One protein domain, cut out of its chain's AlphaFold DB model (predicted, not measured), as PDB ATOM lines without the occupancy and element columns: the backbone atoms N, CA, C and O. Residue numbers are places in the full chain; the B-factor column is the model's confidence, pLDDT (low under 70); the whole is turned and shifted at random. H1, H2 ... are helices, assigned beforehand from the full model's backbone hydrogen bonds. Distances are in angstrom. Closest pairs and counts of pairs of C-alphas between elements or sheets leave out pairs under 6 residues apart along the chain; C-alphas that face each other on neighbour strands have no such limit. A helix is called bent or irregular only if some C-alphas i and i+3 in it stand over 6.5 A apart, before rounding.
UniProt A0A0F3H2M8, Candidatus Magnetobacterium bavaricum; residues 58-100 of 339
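Overview. This is residues 58 to 100 of the 339 residues of a protein of Candidatus Magnetobacterium bavaricum (UniProt A0A0F3H2M8). One long helix, H2, makes the length of the domain; a short helix, H1, packs crosswise on a part of it, and after H2 the last stretch, residues 92 to 100, folds back alongside it. The loop between the helices sticks out at one end with residues 69 to 75, of which 75 belongs to H2. The printed part has 43 residues with two named helices, H1 then H2, and no named strand; the class is all helix. The whole is compact, with a radius of gyration of the C-alphas of 10.0 A, and elongated, spanning 29 by 16 by 15 A.

Arrangement. H1, residues 61 to 67, and H2, residues 75 to 91, touch, with 9 pairs of C-alphas within 8 A. H2 touches H1 with residues 77 to 84 alone. The closest C-alphas are those of Phe 62 and Ala 80, 5.9 A apart. The lines of the two helices are about perpendicular, at 76 degrees, and their centres are 10.1 A apart. In both H1 and H2 every O i to N i+4 pair is within hydrogen-bond range. Neither helix is bent.

Along the chain. The printed part begins at Asn 58. H1 has 7 residues, from C-alpha 61 at (-24.625, 5.855, 19.928) to C-alpha 67, and measures 9.7 A. H2 has 17 residues and measures 24.3 A, from C-alpha 75 at (-20.558, 11.144, 5.300) to C-alpha 91 at (-7.652, 6.357, 25.328). Residues 92 to 100 follow, ending with C-alpha 100 at (-9.192, 2.494, 9.308).

Size, cuts and confidence. The two C-alphas farthest apart, those of Pro 72 and Gly 92, are 29.5 A from each other. The printed part has no cut, and the link from H1 to H2, 7 residues, is short. The mean pLDDT of the printed part is 73.8; residues 58 to 69 are under 70, and the mean is 55 for H1 and 80 for H2.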
ATOM      1  N   ASN A  58     -16.305   0.169  24.682       52.41
ATOM      2  CA  ASN A  58     -16.920   0.649  23.460       52.41
ATOM      3  C   ASN A  58     -18.447   0.514  23.572       52.41
ATOM      4  O   ASN A  58     -19.028  -0.512  23.239       52.41
ATOM      5  N   SER A  59     -19.092   1.548  24.107       51.56
ATOM      6  CA  SER A  59     -20.548   1.661  24.241       51.56
ATOM      7  C   SER A  59     -21.025   3.065  23.840       51.56
ATOM      8  O   SER A  59     -20.243   4.024  23.838       51.56
ATOM      9  N   GLY A  60     -22.304   3.175  23.461       51.50
ATOM     10  CA  GLY A  60     -22.967   4.431  23.101       51.50
ATOM     11  C   GLY A  60     -23.292   4.597  21.605       51.50
ATOM     12  O   GLY A  60     -22.895   3.777  20.775       51.50
ATOM     13  N   PRO A  61     -23.976   5.694  21.236       44.31
ATOM     14  CA  PRO A  61     -24.625   5.855  19.928       44.31
ATOM     15  C   PRO A  61     -23.658   5.845  18.735       44.31
ATOM     16  O   PRO A  61     -24.016   5.398  17.651       44.31
ATOM     17  N   PHE A  62     -22.410   6.288  18.916       50.91
ATOM     18  CA  PHE A  62     -21.381   6.217  17.868       50.91
ATOM     19  C   PHE A  62     -20.922   4.785  17.595       50.91
ATOM     20  O   PHE A  62     -20.736   4.407  16.442       50.91
ATOM     21  N   PHE A  63     -20.756   3.991  18.653       55.16
ATOM     22  CA  PHE A  63     -20.421   2.580  18.535       55.16
ATOM     23  C   PHE A  63     -21.581   1.810  17.897       55.16
ATOM     24  O   PHE A  63     -21.357   1.008  16.999       55.16
ATOM     25  N   GLU A  64     -22.821   2.096  18.291       58.22
ATOM     26  CA  GLU A  64     -24.011   1.491  17.684       58.22
ATOM     27  C   GLU A  64     -24.133   1.841  16.191       58.22
ATOM     28  O   GLU A  64     -24.370   0.956  15.376       58.22
ATOM     29  N   LEU A  65     -23.871   3.095  15.808       56.66
ATOM     30  CA  LEU A  65     -23.915   3.543  14.413       56.66
ATOM     31  C   LEU A  65     -22.802   2.926  13.544       56.66
ATOM     32  O   LEU A  65     -23.041   2.547  12.397       56.66
ATOM     33  N   VAL A  66     -21.579   2.814  14.073       58.12
ATOM     34  CA  VAL A  66     -20.458   2.176  13.358       58.12
ATOM     35  C   VAL A  66     -20.647   0.655  13.265       58.12
ATOM     36  O   VAL A  66     -20.215   0.050  12.288       58.12
ATOM     37  N   ASN A  67     -21.357   0.034  14.212       60.03
ATOM     38  CA  ASN A  67     -21.658  -1.401  14.184       60.03
ATOM     39  C   ASN A  67     -22.976  -1.764  13.488       60.03
ATOM     40  O   ASN A  67     -23.232  -2.951  13.254       60.03
ATOM     41  N   ASP A  68     -23.799  -0.784  13.106       66.06
ATOM     42  CA  ASP A  68     -24.995  -1.040  12.313       66.06
ATOM     43  C   ASP A  68     -24.629  -1.424  10.867       66.06
ATOM     44  O   ASP A  68     -24.332  -0.605   9.985       66.06
ATOM     45  N   LYS A  69     -24.699  -2.730  10.605       65.00
ATOM     46  CA  LYS A  69     -24.423  -3.319   9.291       65.00
ATOM     47  C   LYS A  69     -25.411  -2.848   8.222       65.00
ATOM     48  O   LYS A  69     -25.021  -2.791   7.055       65.00
ATOM     49  N   HIS A  70     -26.629  -2.459   8.598       72.94
ATOM     50  CA  HIS A  70     -27.698  -2.084   7.673       72.94
ATOM     51  C   HIS A  70     -27.692  -0.601   7.287       72.94
ATOM     52  O   HIS A  70     -28.275  -0.246   6.263       72.94
ATOM     53  N   SER A  71     -26.992   0.252   8.042       74.00
ATOM     54  CA  SER A  71     -26.867   1.676   7.722       74.00
ATOM     55  C   SER A  71     -26.271   1.903   6.320       74.00
ATOM     56  O   SER A  71     -25.195   1.362   6.023       74.00
ATOM     57  N   PRO A  72     -26.921   2.701   5.448       82.31
ATOM     58  CA  PRO A  72     -26.401   2.985   4.117       82.31
ATOM     59  C   PRO A  72     -25.152   3.884   4.184       82.31
ATOM     60  O   PRO A  72     -24.977   4.631   5.152       82.31
ATOM     61  N   PRO A  73     -24.282   3.860   3.159       86.56
ATOM     62  CA  PRO A  73     -23.093   4.709   3.109       86.56
ATOM     63  C   PRO A  73     -23.441   6.194   3.222       86.56
ATOM     64  O   PRO A  73     -24.313   6.691   2.512       86.56
ATOM     65  N   SER A  74     -22.756   6.911   4.115       81.81
ATOM     66  CA  SER A  74     -22.981   8.340   4.347       81.81
ATOM     67  C   SER A  74     -21.732   9.029   4.892       81.81
ATOM     68  O   SER A  74     -20.880   8.402   5.525       81.81
ATOM     69  N   ILE A  75     -21.637  10.346   4.701       82.69
ATOM     70  CA  ILE A  75     -20.558  11.144   5.300       82.69
ATOM     71  C   ILE A  75     -20.608  11.111   6.838       82.69
ATOM     72  O   ILE A  75     -19.580  11.241   7.500       82.69
ATOM     73  N   GLN A  76     -21.793  10.906   7.420       79.38
ATOM     74  CA  GLN A  76     -21.990  10.764   8.859       79.38
ATOM     75  C   GLN A  76     -21.331   9.487   9.389       79.38
ATOM     76  O   GLN A  76     -20.703   9.552  10.441       79.38
ATOM     77  N   LEU A  77     -21.395   8.369   8.654       81.62
ATOM     78  CA  LEU A  77     -20.703   7.132   9.040       81.62
ATOM     79  C   LEU A  77     -19.180   7.313   9.058       81.62
ATOM     80  O   LEU A  77     -18.533   6.923  10.028       81.62
ATOM     81  N   ILE A  78     -18.613   7.959   8.036       85.56
ATOM     82  CA  ILE A  78     -17.169   8.248   7.962       85.56
ATOM     83  C   ILE A  78     -16.732   9.155   9.125       85.56
ATOM     84  O   ILE A  78     -15.708   8.917   9.772       85.56
ATOM     85  N   ARG A  79     -17.525  10.190   9.437       82.25
ATOM     86  CA  ARG A  79     -17.260  11.099  10.565       82.25
ATOM     87  C   ARG A  79     -17.371  10.396  11.914       82.25
ATOM     88  O   ARG A  79     -16.489  10.570  12.748       82.25
ATOM     89  N   ALA A  80     -18.412   9.590  12.115       77.31
ATOM     90  CA  ALA A  80     -18.594   8.802  13.329       77.31
ATOM     91  C   ALA A  80     -17.422   7.837  13.543       77.31
ATOM     92  O   ALA A  80     -16.869   7.783  14.639       77.31
ATOM     93  N   ASN A  81     -16.985   7.158  12.477       85.50
ATOM     94  CA  ASN A  81     -15.812   6.296  12.514       85.50
ATOM     95  C   ASN A  81     -14.527   7.072  12.854       85.50
ATOM     96  O   ASN A  81     -13.744   6.624  13.683       85.50
ATOM     97  N   THR A  82     -14.335   8.264  12.281       83.56
ATOM     98  CA  THR A  82     -13.176   9.123  12.588       83.56
ATOM     99  C   THR A  82     -13.153   9.535  14.061       83.56
ATOM    100  O   THR A  82     -12.113   9.447  14.706       83.56
ATOM    101  N   ILE A  83     -14.299   9.942  14.617       77.75
ATOM    102  CA  ILE A  83     -14.418  10.303  16.037       77.75
ATOM    103  C   ILE A  83     -14.121   9.089  16.928       77.75
ATOM    104  O   ILE A  83     -13.384   9.220  17.906       77.75
ATOM    105  N   LEU A  84     -14.660   7.913  16.584       78.88
ATOM    106  CA  LEU A  84     -14.404   6.671  17.315       78.88
ATOM    107  C   LEU A  84     -12.914   6.308  17.286       78.88
ATOM    108  O   LEU A  84     -12.334   6.096  18.345       78.88
ATOM    109  N   LEU A  85     -12.285   6.336  16.108       84.69
ATOM    110  CA  LEU A  85     -10.853   6.091  15.932       84.69
ATOM    111  C   LEU A  85     -10.011   7.048  16.785       84.69
ATOM    112  O   LEU A  85      -9.095   6.615  17.479       84.69
ATOM    113  N   THR A  86     -10.322   8.349  16.768       79.75
ATOM    114  CA  THR A  86      -9.617   9.342  17.590       79.75
ATOM    115  C   THR A  86      -9.789   9.061  19.080       79.75
ATOM    116  O   THR A  86      -8.811   9.110  19.820       79.75
ATOM    117  N   ARG A  87     -11.004   8.728  19.535       75.56
ATOM    118  CA  ARG A  87     -11.253   8.354  20.934       75.56
ATOM    119  C   ARG A  87     -10.434   7.127  21.328       75.56
ATOM    120  O   ARG A  87      -9.771   7.156  22.359       75.56
ATOM    121  N   GLU A  88     -10.485   6.065  20.533       80.00
ATOM    122  CA  GLU A  88      -9.787   4.806  20.805       80.00
ATOM    123  C   GLU A  88      -8.268   5.004  20.859       80.00
ATOM    124  O   GLU A  88      -7.626   4.545  21.803       80.00
ATOM    125  N   ALA A  89      -7.714   5.779  19.923       79.00
ATOM    126  CA  ALA A  89      -6.299   6.137  19.912       79.00
ATOM    127  C   ALA A  89      -5.888   6.966  21.143       79.00
ATOM    128  O   ALA A  89      -4.871   6.672  21.764       79.00
ATOM    129  N   LEU A  90      -6.677   7.979  21.526       75.19
ATOM    130  CA  LEU A  90      -6.370   8.841  22.677       75.19
ATOM    131  C   LEU A  90      -6.532   8.137  24.029       75.19
ATOM    132  O   LEU A  90      -5.894   8.528  25.002       75.19
ATOM    133  N   THR A  91      -7.396   7.125  24.100       73.44
ATOM    134  CA  THR A  91      -7.652   6.357  25.328       73.44
ATOM    135  C   THR A  91      -6.782   5.107  25.448       73.44
ATOM    136  O   THR A  91      -6.869   4.414  26.457       73.44
ATOM    137  N   GLY A  92      -5.941   4.817  24.448       75.75
ATOM    138  CA  GLY A  92      -5.019   3.681  24.480       75.75
ATOM    139  C   GLY A  92      -5.718   2.320  24.494       75.75
ATOM    140  O   GLY A  92      -5.180   1.362  25.049       75.75
ATOM    141  N   LEU A  93      -6.923   2.216  23.922       74.62
ATOM    142  CA  LEU A  93      -7.673   0.960  23.917       74.62
ATOM    143  C   LEU A  93      -6.945  -0.112  23.096       74.62
ATOM    144  O   LEU A  93      -6.684   0.060  21.909       74.62
ATOM    145  N   ALA A  94      -6.660  -1.253  23.730       76.25
ATOM    146  CA  ALA A  94      -5.984  -2.383  23.087       76.25
ATOM    147  C   ALA A  94      -6.875  -3.135  22.080       76.25
ATOM    148  O   ALA A  94      -6.369  -3.789  21.170       76.25
ATOM    149  N   VAL A  95      -8.198  -3.055  22.244       80.00
ATOM    150  CA  VAL A  95      -9.190  -3.631  21.330       80.00
ATOM    151  C   VAL A  95     -10.062  -2.498  20.817       80.00
ATOM    152  O   VAL A  95     -10.724  -1.817  21.597       80.00
ATOM    153  N   VAL A  96     -10.047  -2.313  19.501       83.06
ATOM    154  CA  VAL A  96     -10.730  -1.216  18.812       83.06
ATOM    155  C   VAL A  96     -11.897  -1.734  17.982       83.06
ATOM    156  O   VAL A  96     -11.939  -2.895  17.577       83.06
ATOM    157  N   SER A  97     -12.876  -0.873  17.747       83.44
ATOM    158  CA  SER A  97     -14.052  -1.136  16.917       83.44
ATOM    159  C   SER A  97     -14.199  -0.131  15.780       83.44
ATOM    160  O   SER A  97     -15.077  -0.306  14.936       83.44
ATOM    161  N   SER A  98     -13.351   0.900  15.729       86.12
ATOM    162  CA  SER A  98     -13.223   1.732  14.539       86.12
ATOM    163  C   SER A  98     -12.654   0.959  13.347       86.12
ATOM    164  O   SER A  98     -11.918  -0.021  13.462       86.12
ATOM    165  N   PHE A  99     -13.002   1.453  12.167       90.75
ATOM    166  CA  PHE A  99     -12.401   1.094  10.894       90.75
ATOM    167  C   PHE A  99     -11.241   2.045  10.570       90.75
ATOM    168  O   PHE A  99     -11.254   3.209  10.990       90.75
ATOM    169  N   PRO A 100     -10.259   1.610   9.764       92.12
ATOM    170  CA  PRO A 100      -9.192   2.494   9.308       92.12
ATOM    171  C   PRO A 100      -9.756   3.696   8.539       92.12
ATOM    172  O   PRO A 100     -10.628   3.557   7.685       92.12
TER     173      PRO A 100